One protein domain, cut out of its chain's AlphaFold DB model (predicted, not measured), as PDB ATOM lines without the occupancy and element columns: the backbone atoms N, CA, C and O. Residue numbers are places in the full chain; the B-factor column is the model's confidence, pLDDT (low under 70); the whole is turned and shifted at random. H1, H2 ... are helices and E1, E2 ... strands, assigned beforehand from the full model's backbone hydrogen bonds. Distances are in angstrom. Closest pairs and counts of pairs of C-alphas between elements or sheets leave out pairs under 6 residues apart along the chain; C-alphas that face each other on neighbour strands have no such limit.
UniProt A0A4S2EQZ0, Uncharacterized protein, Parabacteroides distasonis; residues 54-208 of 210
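Overview. This is residues 54 to 208 of the 210 residues of an uncharacterized protein of Parabacteroides distasonis (UniProt A0A4S2EQZ0). Two twisted sheets stand partly face to face, E2 E1 E7 E6 E9 and E4 E3 E5 E8; H1 lies on the face of the first sheet turned away from the second, and residues 79 to 85, of which 79 to 82 belong to H1, stick out. The long link of residues 117 to 145 passes beside E9, and H2 only grazes the second sheet. The printed part has 155 residues, with E1 E2 H1 H2 E3 E4 E5 E6 E7 E8 E9 along the chain and under half of the residues in these elements. The class is mixed, helices and strands; the first sheet is mixed and the second antiparallel. The whole is compact, with a radius of gyration of the C-alphas of 14.9 A and spans of 45 by 41 by 26 A.

Arrangement. Begin at E1, residues 57 to 60, and E2, residues 66 to 69, a hairpin with N 59 and O 67 2.8 A apart. E1 is parallel to E7, residues 167 to 173, with N 58 and O 170 at 2.8 A. E7 forms a hairpin with E6, residues 157 to 163; find N 160 and O 171 at 2.8 A. E6 is antiparallel to the edge strand E9, residues 203 to 207, with N 159 and O 205 at 2.9 A. This sheet is strongly twisted. H1, residues 72 to 82, is on it at a height of 10.3 A, making two layers, a helix on one face of a sheet; the C-alphas of Phe 69 and Met 75 are the closest of E2 and H1, 5.6 A. After H2, residues 94 to 98, comes E3, residues 99 to 106, in a hairpin with E4, residues 110 to 116; N 103 and O 114 are 3.0 A apart. E3 is antiparallel to E5, residues 146 to 152, with N 102 and O 148 at 2.8 A. E5 is antiparallel to E8, residues 179 to 182, with N 149 and O 180 at 2.8 A. The closest C-alphas of E7 and E8 are Leu 173 and Ala 180, 7.9 A. In H1 and H2 every O i to N i+4 pair is within hydrogen-bond range.

Along the chain. Find C-alpha 57 at (-35.001, -37.695, -37.539), where E1 begins. H1 runs 15.6 A from C-alpha 72 at (-33.336, -38.095, -31.445). E3 spans 21.6 A, E6 17.8 A and E5 17.0 A. E9 ends at C-alpha 207, (-36.026, -28.249, -26.391).

Size, cuts and confidence. The two farthest C-alphas, Glu 81 and Glu 136, are 45.5 A apart. The printed part has no cut. The links H1 to H2, E4 to E5 and E8 to E9 are long. Confidence is under 70 at residues 82 to 96, 118 to 122 and 208.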
ATOM      1  N   SER A  54     -39.285 -46.176 -37.092       78.44
ATOM      2  CA  SER A  54     -40.380 -45.206 -36.965       78.44
ATOM      3  C   SER A  54     -39.954 -43.894 -36.291       78.44
ATOM      4  O   SER A  54     -40.791 -43.019 -36.099       78.44
ATOM      5  N   GLN A  55     -38.687 -43.772 -35.883       88.69
ATOM      6  CA  GLN A  55     -38.157 -42.649 -35.105       88.69
ATOM      7  C   GLN A  55     -37.112 -41.831 -35.868       88.69
ATOM      8  O   GLN A  55     -36.460 -40.980 -35.262       88.69
ATOM      9  N   VAL A  56     -36.942 -42.072 -37.175       93.94
ATOM     10  CA  VAL A  56     -35.962 -41.341 -37.988       93.94
ATOM     11  C   VAL A  56     -36.171 -39.837 -37.861       93.94
ATOM     12  O   VAL A  56     -37.287 -39.318 -37.982       93.94
ATOM     13  N   VAL A  57     -35.060 -39.145 -37.641       95.75
ATOM     14  CA  VAL A  57     -35.001 -37.695 -37.539       95.75
ATOM     15  C   VAL A  57     -34.438 -37.129 -38.832       95.75
ATOM     16  O   VAL A  57     -33.405 -37.583 -39.313       95.75
ATOM     17  N   THR A  58     -35.115 -36.130 -39.388       97.00
ATOM     18  CA  THR A  58     -34.587 -35.257 -40.439       97.00
ATOM     19  C   THR A  58     -34.091 -33.986 -39.771       97.00
ATOM     20  O   THR A  58     -34.903 -33.218 -39.264       97.00
ATOM     21  N   TYR A  59     -32.786 -33.755 -39.743       95.69
ATOM     22  CA  TYR A  59     -32.209 -32.531 -39.206       95.69
ATOM     23  C   TYR A  59     -31.782 -31.606 -40.345       95.69
ATOM     24  O   TYR A  59     -31.069 -32.016 -41.260       95.69
ATOM     25  N   ILE A  60     -32.247 -30.360 -40.295       94.44
ATOM     26  CA  ILE A  60     -31.831 -29.294 -41.202       94.44
ATOM     27  C   ILE A  60     -30.804 -28.450 -40.459       94.44
ATOM     28  O   ILE A  60     -31.140 -27.716 -39.520       94.44
ATOM     29  N   HIS A  61     -29.555 -28.554 -40.897       91.06
ATOM     30  CA  HIS A  61     -28.464 -27.757 -40.359       91.06
ATOM     31  C   HIS A  61     -28.640 -26.268 -40.705       91.06
ATOM     32  O   HIS A  61     -29.266 -25.949 -41.722       91.06
ATOM     33  N   PRO A  62     -28.089 -25.333 -39.905       85.25
ATOM     34  CA  PRO A  62     -28.148 -23.894 -40.188       85.25
ATOM     35  C   PRO A  62     -27.650 -23.500 -41.588       85.25
ATOM     36  O   PRO A  62     -28.141 -22.538 -42.179       85.25
ATOM     37  N   GLU A  63     -26.700 -24.254 -42.142       86.94
ATOM     38  CA  GLU A  63     -26.140 -24.068 -43.485       86.94
ATOM     39  C   GLU A  63     -27.076 -24.570 -44.601       86.94
ATOM     40  O   GLU A  63     -26.822 -24.326 -45.781       86.94
ATOM     41  N   GLY A  64     -28.169 -25.248 -44.243       87.81
ATOM     42  CA  GLY A  64     -29.237 -25.678 -45.144       87.81
ATOM     43  C   GLY A  64     -29.110 -27.102 -45.685       87.81
ATOM     44  O   GLY A  64     -29.973 -27.517 -46.457       87.81
ATOM     45  N   TYR A  65     -28.078 -27.858 -45.299       93.19
ATOM     46  CA  TYR A  65     -27.970 -29.272 -45.665       93.19
ATOM     47  C   TYR A  65     -28.785 -30.166 -44.723       93.19
ATOM     48  O   TYR A  65     -29.109 -29.791 -43.593       93.19
ATOM     49  N   ILE A  66     -29.133 -31.354 -45.220       96.25
ATOM     50  CA  ILE A  66     -29.960 -32.332 -44.511       96.25
ATOM     51  C   ILE A  66     -29.068 -33.441 -43.957       96.25
ATOM     52  O   ILE A  66     -28.223 -33.984 -44.669       96.25
ATOM     53  N   GLU A  67     -29.312 -33.825 -42.711       97.12
ATOM     54  CA  GLU A  67     -28.747 -35.023 -42.100       97.12
ATOM     55  C   GLU A  67     -29.852 -35.887 -41.494       97.12
ATOM     56  O   GLU A  67     -30.786 -35.380 -40.866       97.12
ATOM     57  N   TYR A  68     -29.761 -37.201 -41.694       97.19
ATOM     58  CA  TYR A  68     -30.677 -38.156 -41.084       97.19
ATOM     59  C   TYR A  68     -30.038 -38.835 -39.875       97.19
ATOM     60  O   TYR A  68     -28.868 -39.217 -39.903       97.19
ATOM     61  N   PHE A  69     -30.845 -39.071 -38.842       95.50
ATOM     62  CA  PHE A  69     -30.451 -39.839 -37.662       95.50
ATOM     63  C   PHE A  69     -31.471 -40.934 -37.371       95.50
ATOM     64  O   PHE A  69     -32.666 -40.757 -37.600       95.50
ATOM     65  N   ASP A  70     -31.004 -42.055 -36.820       94.25
ATOM     66  CA  ASP A  70     -31.866 -43.199 -36.495       94.25
ATOM     67  C   ASP A  70     -32.940 -42.845 -35.445       94.25
ATOM     68  O   ASP A  70     -34.019 -43.444 -35.444       94.25
ATOM     69  N   ASN A  71     -32.635 -41.889 -34.556       93.31
ATOM     70  CA  ASN A  71     -33.519 -41.335 -33.528       93.31
ATOM     71  C   ASN A  71     -32.955 -40.013 -32.958       93.31
ATOM     72  O   ASN A  71     -31.837 -39.604 -33.284       93.31
ATOM     73  N   LEU A  72     -33.732 -39.355 -32.087       91.69
ATOM     74  CA  LEU A  72     -33.336 -38.095 -31.445       91.69
ATOM     75  C   LEU A  72     -32.097 -38.225 -30.557       91.69
ATOM     76  O   LEU A  72     -31.313 -37.283 -30.525       91.69
ATOM     77  N   ASP A  73     -31.899 -39.342 -29.856       91.62
ATOM     78  CA  ASP A  73     -30.743 -39.510 -28.966       91.62
ATOM     79  C   ASP A  73     -29.436 -39.536 -29.769       91.62
ATOM     80  O   ASP A  73     -28.474 -38.867 -29.403       91.62
ATOM     81  N   MET A  74     -29.431 -40.218 -30.918       92.88
ATOM     82  CA  MET A  74     -28.287 -40.238 -31.838       92.88
ATOM     83  C   MET A  74     -27.996 -38.854 -32.426       92.88
ATOM     84  O   MET A  74     -26.836 -38.453 -32.485       92.88
ATOM     85  N   MET A  75     -29.037 -38.106 -32.818       92.81
ATOM     86  CA  MET A  75     -28.882 -36.705 -33.234       92.81
ATOM     87  C   MET A  75     -28.249 -35.885 -32.108       92.81
ATOM     88  O   MET A  75     -27.309 -35.131 -32.338       92.81
ATOM     89  N   ARG A  76     -28.749 -36.048 -30.879       88.94
ATOM     90  CA  ARG A  76     -28.295 -35.269 -29.731       88.94
ATOM     91  C   ARG A  76     -26.823 -35.509 -29.435       88.94
ATOM     92  O   ARG A  76     -26.062 -34.548 -29.391       88.94
ATOM     93  N   SER A  77     -26.419 -36.773 -29.327       88.75
ATOM     94  CA  SER A  77     -25.018 -37.137 -29.104       88.75
ATOM     95  C   SER A  77     -24.097 -36.605 -30.204       88.75
ATOM     96  O   SER A  77     -23.049 -36.051 -29.888       88.75
ATOM     97  N   SER A  78     -24.506 -36.691 -31.476       88.88
ATOM     98  CA  SER A  78     -23.712 -36.165 -32.596       88.88
ATOM     99  C   SER A  78     -23.484 -34.653 -32.487       88.88
ATOM    100  O   SER A  78     -22.367 -34.179 -32.662       88.88
ATOM    101  N   LEU A  79     -24.525 -33.887 -32.153       85.56
ATOM    102  CA  LEU A  79     -24.435 -32.424 -32.069       85.56
ATOM    103  C   LEU A  79     -23.727 -31.934 -30.793       85.56
ATOM    104  O   LEU A  79     -23.130 -30.855 -30.797       85.56
ATOM    105  N   GLU A  80     -23.771 -32.699 -29.697       81.31
ATOM    106  CA  GLU A  80     -23.012 -32.393 -28.473       81.31
ATOM    107  C   GLU A  80     -21.499 -32.517 -28.684       81.31
ATOM    108  O   GLU A  80     -20.734 -31.721 -28.131       81.31
ATOM    109  N   GLU A  81     -21.065 -33.485 -29.494       73.75
ATOM    110  CA  GLU A  81     -19.656 -33.657 -29.860       73.75
ATOM    111  C   GLU A  81     -19.133 -32.484 -30.711       73.75
ATOM    112  O   GLU A  81     -17.973 -32.084 -30.563       73.75
ATOM    113  N   GLU A  82     -19.984 -31.893 -31.553       69.19
ATOM    114  CA  GLU A  82     -19.624 -30.784 -32.446       69.19
ATOM    115  C   GLU A  82     -19.600 -29.408 -31.757       69.19
ATOM    116  O   GLU A  82     -18.759 -28.565 -32.086       69.19
ATOM    117  N   GLU A  83     -20.470 -29.161 -30.769       66.56
ATOM    118  CA  GLU A  83     -20.584 -27.865 -30.074       66.56
ATOM    119  C   GLU A  83     -20.429 -27.970 -28.532       66.56
ATOM    120  O   GLU A  83     -21.339 -27.595 -27.783       66.56
ATOM    121  N   PRO A  84     -19.257 -28.374 -27.996       54.00
ATOM    122  CA  PRO A  84     -19.081 -28.644 -26.560       54.00
ATOM    123  C   PRO A  84     -19.166 -27.403 -25.648       54.00
ATOM    124  O   PRO A  84     -19.267 -27.531 -24.430       54.00
ATOM    125  N   ASN A  85     -19.119 -26.184 -26.204       49.94
ATOM    126  CA  ASN A  85     -19.086 -24.924 -25.451       49.94
ATOM    127  C   ASN A  85     -20.280 -24.018 -25.787       49.94
ATOM    128  O   ASN A  85     -20.120 -22.945 -26.375       49.94
ATOM    129  N   ARG A  86     -21.489 -24.413 -25.379       55.31
ATOM    130  CA  ARG A  86     -22.659 -23.527 -25.444       55.31
ATOM    131  C   ARG A  86     -22.749 -22.643 -24.199       55.31
ATOM    132  O   ARG A  86     -22.842 -23.116 -23.069       55.31
ATOM    133  N   ILE A  87     -22.730 -21.326 -24.411       51.19
ATOM    134  CA  ILE A  87     -22.954 -20.330 -23.356       51.19
ATOM    135  C   ILE A  87     -24.432 -20.387 -22.953       51.19
ATOM    136  O   ILE A  87     -25.312 -20.261 -23.806       51.19
ATOM    137  N   ALA A  88     -24.702 -20.553 -21.656       51.72
ATOM    138  CA  ALA A  88     -26.051 -20.537 -21.098       51.72
ATOM    139  C   ALA A  88     -26.834 -19.293 -21.566       51.72
ATOM    140  O   ALA A  88     -26.347 -18.162 -21.484       51.72
ATOM    141  N   THR A  89     -28.052 -19.499 -22.065       52.19
ATOM    142  CA  THR A  89     -28.940 -18.408 -22.487       52.19
ATOM    143  C   THR A  89     -29.263 -17.492 -21.305       52.19
ATOM    144  O   THR A  89     -29.620 -17.969 -20.229       52.19
ATOM    145  N   ARG A  90     -29.162 -16.171 -21.517       54.03
ATOM    146  CA  ARG A  90     -29.664 -15.137 -20.592       54.03
ATOM    147  C   ARG A  90     -31.165 -15.338 -20.321       54.03
ATOM    148  O   ARG A  90     -31.859 -15.878 -21.178       54.03
ATOM    149  N   ASP A  91     -31.658 -14.845 -19.181       57.44
ATOM    150  CA  ASP A  91     -33.095 -14.762 -18.866       57.44
ATOM    151  C   ASP A  91     -33.826 -13.911 -19.922       57.44
ATOM    152  O   ASP A  91     -33.891 -12.684 -19.843       57.44
ATOM    153  N   LEU A  92     -34.328 -14.575 -20.961       61.50
ATOM    154  CA  LEU A  92     -35.173 -14.007 -22.007       61.50
ATOM    155  C   LEU A  92     -36.643 -14.224 -21.634       61.50
ATOM    156  O   LEU A  92     -36.995 -15.211 -20.986       61.50
ATOM    157  N   SER A  93     -37.528 -13.326 -22.074       62.44
ATOM    158  CA  SER A  93     -38.973 -13.585 -21.981       62.44
ATOM    159  C   SER A  93     -39.349 -14.848 -22.774       62.44
ATOM    160  O   SER A  93     -38.684 -15.183 -23.749       62.44
ATOM    161  N   ILE A  94     -40.437 -15.536 -22.401       63.03
ATOM    162  CA  ILE A  94     -40.905 -16.774 -23.065       63.03
ATOM    163  C   ILE A  94     -41.015 -16.589 -24.590       63.03
ATOM    164  O   ILE A  94     -40.541 -17.431 -25.345       63.03
ATOM    165  N   MET A  95     -41.552 -15.453 -25.048       59.09
ATOM    166  CA  MET A  95     -41.631 -15.125 -26.477       59.09
ATOM    167  C   MET A  95     -40.261 -14.959 -27.143       59.09
ATOM    168  O   MET A  95     -40.060 -15.450 -28.244       59.09
ATOM    169  N   GLN A  96     -39.321 -14.275 -26.487       62.12
ATOM    170  CA  GLN A  96     -37.949 -14.120 -26.992       62.12
ATOM    171  C   GLN A  96     -37.154 -15.426 -26.937       62.12
ATOM    172  O   GLN A  96     -36.134 -15.554 -27.606       62.12
ATOM    173  N   LYS A  97     -37.586 -16.372 -26.097       70.00
ATOM    174  CA  LYS A  97     -36.981 -17.691 -26.000       70.00
ATOM    175  C   LYS A  97     -37.451 -18.563 -27.164       70.00
ATOM    176  O   LYS A  97     -36.613 -19.018 -27.928       70.00
ATOM    177  N   TYR A  98     -38.759 -18.751 -27.327       75.69
ATOM    178  CA  TYR A  98     -39.322 -19.777 -28.216       75.69
ATOM    179  C   TYR A  98     -39.736 -19.284 -29.607       75.69
ATOM    180  O   TYR A  98     -39.962 -20.103 -30.492       75.69
ATOM    181  N   GLY A  99     -39.820 -17.972 -29.820       79.00
ATOM    182  CA  GLY A  99     -40.270 -17.404 -31.083       79.00
ATOM    183  C   GLY A  99     -41.762 -17.591 -31.359       79.00
ATOM    184  O   GLY A  99     -42.545 -18.044 -30.522       79.00
ATOM    185  N   ARG A 100     -42.157 -17.176 -32.559       85.50
ATOM    186  CA  ARG A 100     -43.507 -17.259 -33.112       85.50
ATOM    187  C   ARG A 100     -43.470 -18.103 -34.372       85.50
ATOM    188  O   ARG A 100     -42.635 -17.873 -35.246       85.50
ATOM    189  N   PHE A 101     -44.422 -19.019 -34.480       89.00
ATOM    190  CA  PHE A 101     -44.524 -19.939 -35.600       89.00
ATOM    191  C   PHE A 101     -45.703 -19.546 -36.469       89.00
ATOM    192  O   PHE A 101     -46.817 -19.359 -35.977       89.00
ATOM    193  N   TYR A 102     -45.456 -19.468 -37.766       92.81
ATOM    194  CA  TYR A 102     -46.475 -19.271 -38.780       92.81
ATOM    195  C   TYR A 102     -46.510 -20.527 -39.633       92.81
ATOM    196  O   TYR A 102     -45.511 -20.846 -40.279       92.81
ATOM    197  N   LEU A 103     -47.636 -21.233 -39.615       95.31
ATOM    198  CA  LEU A 103     -47.839 -22.450 -40.398       95.31
ATOM    199  C   LEU A 103     -48.838 -22.150 -41.511       95.31
ATOM    200  O   LEU A 103     -49.892 -21.568 -41.247       95.31
ATOM    201  N   TYR A 104     -48.491 -22.534 -42.733       97.06
ATOM    202  CA  TYR A 104     -49.246 -22.265 -43.954       97.06
ATOM    203  C   TYR A 104     -49.679 -23.585 -44.583       97.06
ATOM    204  O   TYR A 104     -48.891 -24.531 -44.596       97.06
ATOM    205  N   ASP A 105     -50.906 -23.649 -45.099       95.88
ATOM    206  CA  ASP A 105     -51.429 -24.850 -45.767       95.88
ATOM    207  C   ASP A 105     -51.244 -24.870 -47.291       95.88
ATOM    208  O   ASP A 105     -51.768 -25.760 -47.962       95.88
ATOM    209  N   ASP A 106     -50.498 -23.900 -47.819       95.75
ATOM    210  CA  ASP A 106     -50.021 -23.891 -49.194       95.75
ATOM    211  C   ASP A 106     -48.574 -23.376 -49.268       95.75
ATOM    212  O   ASP A 106     -48.077 -22.638 -48.400       95.75
ATOM    213  N   ASP A 107     -47.881 -23.792 -50.325       93.19
ATOM    214  CA  ASP A 107     -46.454 -23.566 -50.514       93.19
ATOM    215  C   ASP A 107     -46.164 -22.059 -50.673       93.19
ATOM    216  O   ASP A 107     -47.026 -21.239 -51.006       93.19
ATOM    217  N   GLY A 108     -44.917 -21.653 -50.430       95.38
ATOM    218  CA  GLY A 108     -44.490 -20.267 -50.641       95.38
ATOM    219  C   GLY A 108     -45.133 -19.254 -49.686       95.38
ATOM    220  O   GLY A 108     -45.168 -18.066 -50.006       95.38
ATOM    221  N   PHE A 109     -45.593 -19.709 -48.514       96.06
ATOM    222  CA  PHE A 109     -46.259 -18.895 -47.487       96.06
ATOM    223  C   PHE A 109     -47.618 -18.346 -47.927       96.06
ATOM    224  O   PHE A 109     -47.931 -17.171 -47.713       96.06
ATOM    225  N   SER A 110     -48.410 -19.195 -48.574       94.81
ATOM    226  CA  SER A 110     -49.729 -18.840 -49.088       94.81
ATOM    227  C   SER A 110     -50.833 -19.680 -48.430       94.81
ATOM    228  O   SER A 110     -50.593 -20.352 -47.429       94.81
ATOM    229  N   GLY A 111     -52.071 -19.562 -48.913       93.69
ATOM    230  CA  GLY A 111     -53.214 -20.263 -48.329       93.69
ATOM    231  C   GLY A 111     -53.678 -19.705 -46.978       93.69
ATOM    232  O   GLY A 111     -53.561 -18.509 -46.682       93.69
ATOM    233  N   ARG A 112     -54.272 -20.576 -46.163       94.69
ATOM    234  CA  ARG A 112     -54.631 -20.290 -44.772       94.69
ATOM    235  C   ARG A 112     -53.367 -20.325 -43.928       94.69
ATOM    236  O   ARG A 112     -52.479 -21.145 -44.128       94.69
ATOM    237  N   MET A 113     -53.337 -19.461 -42.923       94.94
ATOM    238  CA  MET A 113     -52.236 -19.378 -41.976       94.94
ATOM    239  C   MET A 113     -52.771 -19.409 -40.554       94.94
ATOM    240  O   MET A 113     -53.755 -18.721 -40.244       94.94
ATOM    241  N   ILE A 114     -52.111 -20.192 -39.706       93.06
ATOM    242  CA  ILE A 114     -52.280 -20.154 -38.255       93.06
ATOM    243  C   ILE A 114     -51.001 -19.630 -37.612       93.06
ATOM    244  O   ILE A 114     -49.891 -19.918 -38.065       93.06
ATOM    245  N   ILE A 115     -51.177 -18.863 -36.540       89.50
ATOM    246  CA  ILE A 115     -50.076 -18.457 -35.676       89.50
ATOM    247  C   ILE A 115     -50.139 -19.347 -34.447       89.50
ATOM    248  O   ILE A 115     -51.148 -19.369 -33.740       89.50
ATOM    249  N   VAL A 116     -49.066 -20.090 -34.208       84.00
ATOM    250  CA  VAL A 116     -48.918 -20.865 -32.983       84.00
ATOM    251  C   VAL A 116     -48.123 -20.010 -32.003       84.00
ATOM    252  O   VAL A 116     -46.913 -19.821 -32.141       84.00
ATOM    253  N   GLU A 117     -48.844 -19.458 -31.032       71.56
ATOM    254  CA  GLU A 117     -48.310 -18.710 -29.898       71.56
ATOM    255  C   GLU A 117     -48.799 -19.421 -28.636       71.56
ATOM    256  O   GLU A 117     -50.007 -19.481 -28.422       71.56
ATOM    257  N   GLU A 118     -47.917 -19.966 -27.791       62.56
ATOM    258  CA  GLU A 118     -48.362 -20.451 -26.481       62.56
ATOM    259  C   GLU A 118     -47.489 -19.967 -25.322       62.56
ATOM    260  O   GLU A 118     -46.263 -20.099 -25.285       62.56
ATOM    261  N   PHE A 119     -48.184 -19.351 -24.367       49.75
ATOM    262  CA  PHE A 119     -47.671 -18.804 -23.126       49.75
ATOM    263  C   PHE A 119     -47.489 -19.937 -22.109       49.75
ATOM    264  O   PHE A 119     -48.436 -20.318 -21.431       49.75
ATOM    265  N   GLY A 120     -46.253 -20.425 -21.964       44.88
ATOM    266  CA  GLY A 120     -45.855 -21.285 -20.842       44.88
ATOM    267  C   GLY A 120     -45.476 -22.711 -21.232       44.88
ATOM    268  O   GLY A 120     -46.167 -23.650 -20.861       44.88
ATOM    269  N   GLY A 121     -44.331 -22.860 -21.906       54.91
ATOM    270  CA  GLY A 121     -43.770 -24.153 -22.315       54.91
ATOM    271  C   GLY A 121     -44.314 -24.577 -23.676       54.91
ATOM    272  O   GLY A 121     -45.440 -25.038 -23.779       54.91
ATOM    273  N   PHE A 122     -43.532 -24.370 -24.737       67.00
ATOM    274  CA  PHE A 122     -44.006 -24.537 -26.110       67.00
ATOM    275  C   PHE A 122     -44.037 -26.020 -26.505       67.00
ATOM    276  O   PHE A 122     -43.062 -26.581 -27.011       67.00
ATOM    277  N   VAL A 123     -45.170 -26.658 -26.232       79.00
ATOM    278  CA  VAL A 123     -45.486 -28.026 -26.644       79.00
ATOM    279  C   VAL A 123     -46.905 -28.043 -27.192       79.00
ATOM    280  O   VAL A 123     -47.874 -27.957 -26.451       79.00
ATOM    281  N   VAL A 124     -47.017 -28.181 -28.507       88.50
ATOM    282  CA  VAL A 124     -48.282 -28.334 -29.223       88.50
ATOM    283  C   VAL A 124     -48.512 -29.808 -29.476       88.50
ATOM    284  O   VAL A 124     -47.913 -30.374 -30.384       88.50
ATOM    285  N   SER A 125     -49.371 -30.444 -28.683       91.44
ATOM    286  CA  SER A 125     -49.628 -31.885 -28.793       91.44
ATOM    287  C   SER A 125     -50.418 -32.284 -30.043       91.44
ATOM    288  O   SER A 125     -50.368 -33.448 -30.425       91.44
ATOM    289  N   HIS A 126     -51.133 -31.353 -30.679       93.19
ATOM    290  CA  HIS A 126     -51.809 -31.557 -31.961       93.19
ATOM    291  C   HIS A 126     -52.162 -30.214 -32.627       93.19
ATOM    292  O   HIS A 126     -52.374 -29.217 -31.938       93.19
ATOM    293  N   LEU A 127     -52.405 -30.196 -33.935       93.00
ATOM    294  CA  LEU A 127     -52.805 -29.027 -34.732       93.00
ATOM    295  C   LEU A 127     -54.314 -28.978 -35.079       93.00
ATOM    296  O   LEU A 127     -54.738 -28.296 -36.010       93.00
ATOM    297  N   LYS A 128     -55.176 -29.663 -34.316       93.50
ATOM    298  CA  LYS A 128     -56.592 -29.900 -34.685       93.50
ATOM    299  C   LYS A 128     -57.550 -28.707 -34.619       93.50
ATOM    300  O   LYS A 128     -58.610 -28.763 -35.240       93.50
ATOM    301  N   SER A 129     -57.245 -27.664 -33.848       90.12
ATOM    302  CA  SER A 129     -58.174 -26.544 -33.643       90.12
ATOM    303  C   SER A 129     -57.438 -25.235 -33.374       90.12
ATOM    304  O   SER A 129     -57.201 -24.878 -32.221       90.12
ATOM    305  N   TYR A 130     -57.141 -24.499 -34.441       89.06
ATOM    306  CA  TYR A 130     -56.427 -23.222 -34.388       89.06
ATOM    307  C   TYR A 130     -57.210 -22.121 -35.086       89.06
ATOM    308  O   TYR A 130     -57.954 -22.370 -36.036       89.06
ATOM    309  N   LYS A 131     -57.049 -20.888 -34.604       89.38
ATOM    310  CA  LYS A 131     -57.606 -19.714 -35.270       89.38
ATOM    311  C   LYS A 131     -56.708 -19.307 -36.427       89.38
ATOM    312  O   LYS A 131     -55.517 -19.077 -36.236       89.38
ATOM    313  N   THR A 132     -57.285 -19.215 -37.621       87.62
ATOM    314  CA  THR A 132     -56.597 -18.638 -38.774       87.62
ATOM    315  C   THR A 132     -56.514 -17.120 -38.637       87.62
ATOM    316  O   THR A 132     -57.245 -16.510 -37.850       87.62
ATOM    317  N   ALA A 133     -55.688 -16.485 -39.468       82.44
ATOM    318  CA  ALA A 133     -55.625 -15.024 -39.569       82.44
ATOM    319  C   ALA A 133     -56.979 -14.353 -39.901       82.44
ATOM    320  O   ALA A 133     -57.160 -13.169 -39.627       82.44
ATOM    321  N   LEU A 134     -57.938 -15.103 -40.460       84.62
ATOM    322  CA  LEU A 134     -59.291 -14.633 -40.782       84.62
ATOM    323  C   LEU A 134     -60.312 -14.903 -39.656       84.62
ATOM    324  O   LEU A 134     -61.491 -14.592 -39.803       84.62
ATOM    325  N   GLY A 135     -59.882 -15.474 -38.524       85.69
ATOM    326  CA  GLY A 135     -60.727 -15.757 -37.353       85.69
ATOM    327  C   GLY A 135     -61.492 -17.088 -37.406       85.69
ATOM    328  O   GLY A 135     -62.196 -17.449 -36.450       85.69
ATOM    329  N   GLU A 136     -61.334 -17.852 -38.487       90.25
ATOM    330  CA  GLU A 136     -61.926 -19.180 -38.652       90.25
ATOM    331  C   GLU A 136     -61.208 -20.204 -37.774       90.25
ATOM    332  O   GLU A 136     -60.002 -20.111 -37.556       90.25
ATOM    333  N   THR A 137     -61.938 -21.195 -37.262       91.62
ATOM    334  CA  THR A 137     -61.306 -22.349 -36.615       91.62
ATOM    335  C   THR A 137     -60.972 -23.382 -37.685       91.62
ATOM    336  O   THR A 137     -61.875 -23.867 -38.365       91.62
ATOM    337  N   ALA A 138     -59.695 -23.727 -37.820       89.06
ATOM    338  CA  ALA A 138     -59.203 -24.708 -38.775       89.06
ATOM    339  C   ALA A 138     -58.498 -25.873 -38.068       89.06
ATOM    340  O   ALA A 138     -57.845 -25.695 -37.038       89.06
ATOM    341  N   ASN A 139     -58.623 -27.057 -38.665       94.44
ATOM    342  CA  ASN A 139     -57.771 -28.202 -38.375       94.44
ATOM    343  C   ASN A 139     -56.553 -28.139 -39.304       94.44
ATOM    344  O   ASN A 139     -56.723 -28.102 -40.524       94.44
ATOM    345  N   PHE A 140     -55.364 -28.094 -38.708       94.44
ATOM    346  CA  PHE A 140     -54.064 -28.003 -39.365       94.44
ATOM    347  C   PHE A 140     -53.216 -29.277 -39.231       94.44
ATOM    348  O   PHE A 140     -52.093 -29.289 -39.736       94.44
ATOM    349  N   ASN A 141     -53.737 -30.348 -38.611       96.00
ATOM    350  CA  ASN A 141     -53.105 -31.664 -38.721       96.00
ATOM    351  C   ASN A 141     -53.018 -32.036 -40.193       96.00
ATOM    352  O   ASN A 141     -54.020 -31.961 -40.913       96.00
ATOM    353  N   ASP A 142     -51.829 -32.442 -40.608       96.00
ATOM    354  CA  ASP A 142     -51.560 -32.871 -41.968       96.00
ATOM    355  C   ASP A 142     -51.949 -31.814 -43.019       96.00
ATOM    356  O   ASP A 142     -52.618 -32.093 -44.023       96.00
ATOM    357  N   LYS A 143     -51.666 -30.538 -42.726       96.56
ATOM    358  CA  LYS A 143     -51.951 -29.411 -43.635       96.56
ATOM    359  C   LYS A 143     -50.762 -28.510 -43.881       96.56
ATOM    360  O   LYS A 143     -50.687 -27.937 -44.955       96.56
ATOM    361  N   THR A 144     -49.881 -28.346 -42.899       96.56
ATOM    362  CA  THR A 144     -48.757 -27.411 -43.005       96.56
ATOM    363  C   THR A 144     -47.837 -27.833 -44.143       96.56
ATOM    364  O   THR A 144     -47.218 -28.873 -43.994       96.56
ATOM    365  N   THR A 145     -47.702 -27.046 -45.213       97.00
ATOM    366  CA  THR A 145     -46.734 -27.294 -46.303       97.00
ATOM    367  C   THR A 145     -45.603 -26.264 -46.345       97.00
ATOM    368  O   THR A 145     -44.558 -26.511 -46.944       97.00
ATOM    369  N   ALA A 146     -45.759 -25.131 -45.657       97.56
ATOM    370  CA  ALA A 146     -44.706 -24.141 -45.447       97.56
ATOM    371  C   ALA A 146     -44.759 -23.588 -44.016       97.56
ATOM    372  O   ALA A 146     -45.828 -23.495 -43.407       97.56
ATOM    373  N   LEU A 147     -43.607 -23.194 -43.470       95.88
ATOM    374  CA  LEU A 147     -43.521 -22.632 -42.122       95.88
ATOM    375  C   LEU A 147     -42.478 -21.524 -41.995       95.88
ATOM    376  O   LEU A 147     -41.467 -21.495 -42.702       95.88
ATOM    377  N   LYS A 148     -42.723 -20.621 -41.046       93.62
ATOM    378  CA  LYS A 148     -41.763 -19.614 -40.588       93.62
ATOM    379  C   LYS A 148     -41.667 -19.625 -39.077       93.62
ATOM    380  O   LYS A 148     -42.689 -19.696 -38.399       93.62
ATOM    381  N   ILE A 149     -40.453 -19.459 -38.575       89.56
ATOM    382  CA  ILE A 149     -40.178 -19.114 -37.187       89.56
ATOM    383  C   ILE A 149     -39.556 -17.725 -37.178       89.56
ATOM    384  O   ILE A 149     -38.578 -17.467 -37.880       89.56
ATOM    385  N   GLU A 150     -40.123 -16.831 -36.379       88.00
ATOM    386  CA  GLU A 150     -39.588 -15.494 -36.133       88.00
ATOM    387  C   GLU A 150     -39.357 -15.288 -34.639       88.00
ATOM    388  O   GLU A 150     -40.094 -15.822 -33.816       88.00
ATOM    389  N   LEU A 151     -38.378 -14.454 -34.279       76.25
ATOM    390  CA  LEU A 151     -38.051 -14.113 -32.886       76.25
ATOM    391  C   LEU A 151     -37.628 -15.322 -32.028       76.25
ATOM    392  O   LEU A 151     -37.712 -15.260 -30.803       76.25
ATOM    393  N   GLY A 152     -37.192 -16.410 -32.664       70.69
ATOM    394  CA  GLY A 152     -36.669 -17.586 -31.981       70.69
ATOM    395  C   GLY A 152     -35.291 -17.342 -31.364       70.69
ATOM    396  O   GLY A 152     -34.588 -16.400 -31.727       70.69
ATOM    397  N   SER A 153     -34.874 -18.205 -30.442       72.94
ATOM    398  CA  SER A 153     -33.483 -18.259 -29.988       72.94
ATOM    399  C   SER A 153     -32.679 -19.257 -30.831       72.94
ATOM    400  O   SER A 153     -33.128 -20.379 -31.060       72.94
ATOM    401  N   ASP A 154     -31.466 -18.867 -31.240       71.31
ATOM    402  CA  ASP A 154     -30.561 -19.640 -32.122       71.31
ATOM    403  C   ASP A 154     -30.023 -20.948 -31.518       71.31
ATOM    404  O   ASP A 154     -29.414 -21.777 -32.204       71.31
ATOM    405  N   ASN A 155     -30.267 -21.154 -30.225       71.56
ATOM    406  CA  ASN A 155     -29.793 -22.324 -29.497       71.56
ATOM    407  C   ASN A 155     -30.878 -23.382 -29.264       71.56
ATOM    408  O   ASN A 155     -30.587 -24.394 -28.625       71.56
ATOM    409  N   LEU A 156     -32.097 -23.165 -29.766       79.62
ATOM    410  CA  LEU A 156     -33.206 -24.103 -29.601       79.62
ATOM    411  C   LEU A 156     -33.342 -25.059 -30.779       79.62
ATOM    412  O   LEU A 156     -33.100 -24.694 -31.931       79.62
ATOM    413  N   TYR A 157     -33.794 -26.270 -30.456       86.31
ATOM    414  CA  TYR A 157     -34.168 -27.284 -31.430       86.31
ATOM    415  C   TYR A 157     -35.678 -27.275 -31.602       86.31
ATOM    416  O   TYR A 157     -36.429 -27.665 -30.702       86.31
ATOM    417  N   TYR A 158     -36.112 -26.808 -32.767       89.62
ATOM    418  CA  TYR A 158     -37.512 -26.750 -33.156       89.62
ATOM    419  C   TYR A 158     -37.884 -28.083 -33.794       89.62
ATOM    420  O   TYR A 158     -37.373 -28.408 -34.865       89.62
ATOM    421  N   LYS A 159     -38.732 -28.861 -33.118       93.00
ATOM    422  CA  LYS A 159     -39.096 -30.223 -33.512       93.00
ATOM    423  C   LYS A 159     -40.536 -30.260 -34.006       93.00
ATOM    424  O   LYS A 159     -41.453 -29.903 -33.265       93.00
ATOM    425  N   PHE A 160     -40.725 -30.724 -35.230       95.00
ATOM    426  CA  PHE A 160     -42.020 -30.924 -35.866       95.00
ATOM    427  C   PHE A 160     -42.229 -32.416 -36.086       95.00
ATOM    428  O   PHE A 160     -41.365 -33.094 -36.638       95.00
ATOM    429  N   TRP A 161     -43.363 -32.926 -35.639       95.56
ATOM    430  CA  TRP A 161     -43.618 -34.356 -35.551       95.56
ATOM    431  C   TRP A 161     -44.681 -34.778 -36.552       95.56
ATOM    432  O   TRP A 161     -45.639 -34.034 -36.791       95.56
ATOM    433  N   GLU A 162     -44.488 -35.970 -37.113       95.44
ATOM    434  CA  GLU A 162     -45.430 -36.599 -38.042       95.44
ATOM    435  C   GLU A 162     -46.748 -36.949 -37.335       95.44
ATOM    436  O   GLU A 162     -47.821 -36.667 -37.860       95.44
ATOM    437  N   ASP A 163     -46.692 -37.456 -36.100       95.19
ATOM    438  CA  ASP A 163     -47.878 -37.877 -35.350       95.19
ATOM    439  C   ASP A 163     -48.170 -36.996 -34.118       95.19
ATOM    440  O   ASP A 163     -47.305 -36.297 -33.570       95.19
ATOM    441  N   ASP A 164     -49.428 -37.041 -33.659       95.19
ATOM    442  CA  ASP A 164     -49.872 -36.337 -32.455       95.19
ATOM    443  C   ASP A 164     -49.011 -36.738 -31.235       95.19
ATOM    444  O   ASP A 164     -48.489 -37.852 -31.135       95.19
ATOM    445  N   HIS A 165     -48.943 -35.851 -30.244       94.19
ATOM    446  CA  HIS A 165     -48.253 -36.067 -28.968       94.19
ATOM    447  C   HIS A 165     -46.762 -36.406 -29.116       94.19
ATOM    448  O   HIS A 165     -46.232 -37.207 -28.344       94.19
ATOM    449  N   PHE A 166     -46.080 -35.742 -30.054       92.81
ATOM    450  CA  PHE A 166     -44.623 -35.800 -30.223       92.81
ATOM    451  C   PHE A 166     -44.128 -37.205 -30.575       92.81
ATOM    452  O   PHE A 166     -43.203 -37.730 -29.952       92.81
ATOM    453  N   SER A 167     -44.795 -37.843 -31.536       92.62
ATOM    454  CA  SER A 167     -44.494 -39.213 -31.943       92.62
ATOM    455  C   SER A 167     -44.301 -39.341 -33.455       92.62
ATOM    456  O   SER A 167     -44.453 -38.375 -34.206       92.62
ATOM    457  N   GLY A 168     -43.880 -40.530 -33.887       92.69
ATOM    458  CA  GLY A 168     -43.502 -40.788 -35.270       92.69
ATOM    459  C   GLY A 168     -42.159 -40.157 -35.636       92.69
ATOM    460  O   GLY A 168     -41.284 -39.955 -34.783       92.69
ATOM    461  N   ARG A 169     -41.992 -39.857 -36.924       94.81
ATOM    462  CA  ARG A 169     -40.794 -39.186 -37.437       94.81
ATOM    463  C   ARG A 169     -40.740 -37.738 -36.965       94.81
ATOM    464  O   ARG A 169     -41.767 -37.121 -36.677       94.81
ATOM    465  N   CYS A 170     -39.532 -37.183 -36.937       95.50
ATOM    466  CA  CYS A 170     -39.291 -35.828 -36.449       95.50
ATOM    467  C   CYS A 170     -38.454 -35.017 -37.443       95.50
ATOM    468  O   CYS A 170     -37.371 -35.438 -37.840       95.50
ATOM    469  N   LEU A 171     -38.933 -33.834 -37.816       96.44
ATOM    470  CA  LEU A 171     -38.165 -32.809 -38.512       96.44
ATOM    471  C   LEU A 171     -37.611 -31.850 -37.467       96.44
ATOM    472  O   LEU A 171     -38.363 -31.331 -36.642       96.44
ATOM    473  N   VAL A 172     -36.312 -31.603 -37.499       95.00
ATOM    474  CA  VAL A 172     -35.629 -30.723 -36.557       95.00
ATOM    475  C   VAL A 172     -34.894 -29.648 -37.327       95.00
ATOM    476  O   VAL A 172     -34.228 -29.929 -38.318       95.00
ATOM    477  N   LEU A 173     -34.996 -28.411 -36.861       91.94
ATOM    478  CA  LEU A 173     -34.217 -27.302 -37.393       91.94
ATOM    479  C   LEU A 173     -33.781 -26.360 -36.271       91.94
ATOM    480  O   LEU A 173     -34.353 -26.365 -35.174       91.94
ATOM    481  N   ARG A 174     -32.785 -25.525 -36.569       86.12
ATOM    482  CA  ARG A 174     -32.352 -24.401 -35.730       86.12
ATOM    483  C   ARG A 174     -32.668 -23.081 -36.423       86.12
ATOM    484  O   ARG A 174     -32.716 -23.002 -37.647       86.12
ATOM    485  N   THR A 175     -32.862 -22.030 -35.636       80.50
ATOM    486  CA  THR A 175     -32.921 -20.668 -36.177       80.50
ATOM    487  C   THR A 175     -31.522 -20.076 -36.294       80.50
ATOM    488  O   THR A 175     -30.622 -20.421 -35.531       80.50
ATOM    489  N   THR A 176     -31.349 -19.150 -37.233       79.69
ATOM    490  CA  THR A 176     -30.162 -18.295 -37.335       79.69
ATOM    491  C   THR A 176     -30.611 -16.839 -37.286       79.69
ATOM    492  O   THR A 176     -31.461 -16.419 -38.074       79.69
ATOM    493  N   GLY A 177     -30.096 -16.051 -36.339       80.75
ATOM    494  CA  GLY A 177     -30.576 -14.684 -36.105       80.75
ATOM    495  C   GLY A 177     -32.041 -14.626 -35.649       80.75
ATOM    496  O   GLY A 177     -32.751 -13.659 -35.936       80.75
ATOM    497  N   GLY A 178     -32.510 -15.685 -34.994       80.94
ATOM    498  CA  GLY A 178     -33.871 -15.877 -34.510       80.94
ATOM    499  C   GLY A 178     -34.911 -16.098 -35.598       80.94
ATOM    500  O   GLY A 178     -36.098 -15.841 -35.378       80.94
ATOM    501  N   ARG A 179     -34.479 -16.528 -36.786       87.19
ATOM    502  CA  ARG A 179     -35.357 -16.812 -37.919       87.19
ATOM    503  C   ARG A 179     -35.054 -18.167 -38.540       87.19
ATOM    504  O   ARG A 179     -33.898 -18.578 -38.604       87.19
ATOM    505  N   ALA A 180     -36.100 -18.832 -39.008       89.62
ATOM    506  CA  ALA A 180     -36.015 -19.995 -39.881       89.62
ATOM    507  C   ALA A 180     -37.218 -19.994 -40.824       89.62
ATOM    508  O   ALA A 180     -38.326 -19.622 -40.432       89.62
ATOM    509  N   GLU A 181     -37.005 -20.407 -42.066       93.94
ATOM    510  CA  GLU A 181     -38.042 -20.430 -43.090       93.94
ATOM    511  C   GLU A 181     -37.950 -21.722 -43.896       93.94
ATOM    512  O   GLU A 181     -36.903 -22.031 -44.460       93.94
ATOM    513  N   ILE A 182     -39.068 -22.435 -44.006       95.56
ATOM    514  CA  ILE A 182     -39.244 -23.519 -44.970       95.56
ATOM    515  C   ILE A 182     -40.385 -23.114 -45.892       95.56
ATOM    516  O   ILE A 182     -41.546 -23.049 -45.490       95.56
ATOM    517  N   ARG A 183     -40.040 -22.817 -47.145       96.06
ATOM    518  CA  ARG A 183     -41.003 -22.386 -48.168       96.06
ATOM    519  C   ARG A 183     -41.839 -23.523 -48.730       96.06
ATOM    520  O   ARG A 183     -42.924 -23.256 -49.232       96.06
ATOM    521  N   ASN A 184     -41.305 -24.737 -48.709       95.12
ATOM    522  CA  ASN A 184     -41.953 -25.903 -49.278       95.12
ATOM    523  C   ASN A 184     -41.420 -27.172 -48.604       95.12
ATOM    524  O   ASN A 184     -40.287 -27.587 -48.839       95.12
ATOM    525  N   LEU A 185     -42.241 -27.808 -47.775       95.62
ATOM    526  CA  LEU A 185     -41.904 -29.057 -47.092       95.62
ATOM    527  C   LEU A 185     -41.782 -30.246 -48.062       95.62
ATOM    528  O   LEU A 185     -41.276 -31.300 -47.675       95.62
ATOM    529  N   LYS A 186     -42.186 -30.098 -49.334       92.69
ATOM    530  CA  LYS A 186     -41.926 -31.098 -50.387       92.69
ATOM    531  C   LYS A 186     -40.454 -31.186 -50.777       92.69
ATOM    532  O   LYS A 186     -40.042 -32.194 -51.345       92.69
ATOM    533  N   ASP A 187     -39.667 -30.158 -50.466       91.62
ATOM    534  CA  ASP A 187     -38.231 -30.128 -50.756       91.62
ATOM    535  C   ASP A 187     -37.404 -30.912 -49.726       91.62
ATOM    536  O   ASP A 187     -36.193 -31.037 -49.877       91.62
ATOM    537  N   TYR A 188     -38.061 -31.482 -48.710       92.81
ATOM    538  CA  TYR A 188     -37.442 -32.251 -47.635       92.81
ATOM    539  C   TYR A 188     -37.941 -33.699 -47.717       92.81
ATOM    540  O   TYR A 188     -39.029 -34.010 -47.214       92.81
ATOM    541  N   PRO A 189     -37.195 -34.587 -48.400       91.69
ATOM    542  CA  PRO A 189     -37.543 -35.995 -48.512       91.69
ATOM    543  C   PRO A 189     -37.656 -36.655 -47.136       91.69
ATOM    544  O   PRO A 189     -36.888 -36.359 -46.223       91.69
ATOM    545  N   LEU A 190     -38.607 -37.571 -46.986       91.25
ATOM    546  CA  LEU A 190     -38.799 -38.315 -45.751       91.25
ATOM    547  C   LEU A 190     -37.996 -39.611 -45.843       91.25
ATOM    548  O   LEU A 190     -38.428 -40.553 -46.504       91.25
ATOM    549  N   ALA A 191     -36.824 -39.653 -45.209       88.81
ATOM    550  CA  ALA A 191     -35.978 -40.846 -45.185       88.81
ATOM    551  C   ALA A 191     -36.779 -42.130 -44.901       88.81
ATOM    552  O   ALA A 191     -37.636 -42.171 -44.012       88.81
ATOM    553  N   GLY A 192     -36.518 -43.178 -45.686       89.00
ATOM    554  CA  GLY A 192     -37.273 -44.425 -45.602       89.00
ATOM    555  C   GLY A 192     -38.653 -44.389 -46.259       89.00
ATOM    556  O   GLY A 192     -39.454 -45.298 -46.060       89.00
ATOM    557  N   SER A 193     -38.989 -43.349 -47.015       89.50
ATOM    558  CA  SER A 193     -40.288 -43.214 -47.666       89.50
ATOM    559  C   SER A 193     -40.120 -42.686 -49.078       89.50
ATOM    560  O   SER A 193     -39.222 -41.910 -49.369       89.50
ATOM    561  N   SER A 194     -41.029 -43.055 -49.977       90.12
ATOM    562  CA  SER A 194     -41.111 -42.385 -51.274       90.12
ATOM    563  C   SER A 194     -41.699 -40.976 -51.164       90.12
ATOM    564  O   SER A 194     -41.829 -40.303 -52.174       90.12
ATOM    565  N   LYS A 195     -42.099 -40.520 -49.977       91.62
ATOM    566  CA  LYS A 195     -42.763 -39.232 -49.761       91.62
ATOM    567  C   LYS A 195     -41.809 -38.187 -49.191       91.62
ATOM    568  O   LYS A 195     -40.722 -38.497 -48.721       91.62
ATOM    569  N   SER A 196     -42.248 -36.938 -49.196       92.38
ATOM    570  CA  SER A 196     -41.615 -35.824 -48.487       92.38
ATOM    571  C   SER A 196     -42.333 -35.502 -47.174       92.38
ATOM    572  O   SER A 196     -43.414 -36.037 -46.905       92.38
ATOM    573  N   TRP A 197     -41.774 -34.562 -46.407       94.44
ATOM    574  CA  TRP A 197     -42.425 -33.984 -45.231       94.44
ATOM    575  C   TRP A 197     -43.764 -33.317 -45.551       94.44
ATOM    576  O   TRP A 197     -44.698 -33.517 -44.787       94.44
ATOM    577  N   ASN A 198     -43.868 -32.599 -46.679       94.38
ATOM    578  CA  ASN A 198     -45.090 -31.940 -47.177       94.38
ATOM    579  C   ASN A 198     -46.077 -31.543 -46.062       94.38
ATOM    580  O   ASN A 198     -45.730 -30.722 -45.231       94.38
ATOM    581  N   ASP A 199     -47.254 -32.165 -46.029       94.50
ATOM    582  CA  ASP A 199     -48.388 -31.926 -45.155       94.50
ATOM    583  C   ASP A 199     -48.470 -32.994 -44.062       94.50
ATOM    584  O   ASP A 199     -49.524 -33.575 -43.866       94.50
ATOM    585  N   ARG A 200     -47.364 -33.303 -43.376       95.25
ATOM    586  CA  ARG A 200     -47.323 -34.354 -42.334       95.25
ATOM    587  C   ARG A 200     -47.231 -33.834 -40.909       95.25
ATOM    588  O   ARG A 200     -47.244 -34.613 -39.973       95.25
ATOM    589  N   ILE A 201     -47.051 -32.531 -40.716       96.25
ATOM    590  CA  ILE A 201     -46.845 -31.996 -39.367       96.25
ATOM    591  C   ILE A 201     -48.173 -32.013 -38.612       96.25
ATOM    592  O   ILE A 201     -49.164 -31.420 -39.055       96.25
ATOM    593  N   THR A 202     -48.166 -32.627 -37.432       96.31
ATOM    594  CA  THR A 202     -49.335 -32.704 -36.545       96.31
ATOM    595  C   THR A 202     -49.051 -32.190 -35.141       96.31
ATOM    596  O   THR A 202     -49.958 -31.641 -34.522       96.31
ATOM    597  N   SER A 203     -47.815 -32.284 -34.640       94.38
ATOM    598  CA  SER A 203     -47.438 -31.772 -33.314       94.38
ATOM    599  C   SER A 203     -46.059 -31.093 -33.313       94.38
ATOM    600  O   SER A 203     -45.253 -31.286 -34.224       94.38
ATOM    601  N   ILE A 204     -45.794 -30.219 -32.331       93.31
ATOM    602  CA  ILE A 204     -44.580 -29.380 -32.266       93.31
ATOM    603  C   ILE A 204     -44.036 -29.359 -30.842       93.31
ATOM    604  O   ILE A 204     -44.775 -29.067 -29.905       93.31
ATOM    605  N   SER A 205     -42.739 -29.595 -30.662       89.69
ATOM    606  CA  SER A 205     -42.062 -29.395 -29.377       89.69
ATOM    607  C   SER A 205     -40.754 -28.632 -29.544       89.69
ATOM    608  O   SER A 205     -40.148 -28.631 -30.615       89.69
ATOM    609  N   ILE A 206     -40.313 -27.962 -28.483       85.50
ATOM    610  CA  ILE A 206     -39.043 -27.236 -28.470       85.50
ATOM    611  C   ILE A 206     -38.239 -27.668 -27.256       85.50
ATOM    612  O   ILE A 206     -38.749 -27.616 -26.138       85.50
ATOM    613  N   ASP A 207     -36.973 -28.013 -27.477       76.12
ATOM    614  CA  ASP A 207     -36.026 -28.249 -26.391       76.12
ATOM    615  C   ASP A 207     -34.929 -27.181 -26.401       76.12
ATOM    616  O   ASP A 207     -34.434 -26.775 -27.457       76.12
ATOM    617  N   ASP A 208     -34.538 -26.743 -25.203       64.69
ATOM    618  CA  ASP A 208     -33.354 -25.910 -24.973       64.69
ATOM    619  C   ASP A 208     -32.093 -26.720 -24.655       64.69
ATOM    620  O   ASP A 208     -31.013 -26.149 -24.493       64.69
TER     621      ASP A 208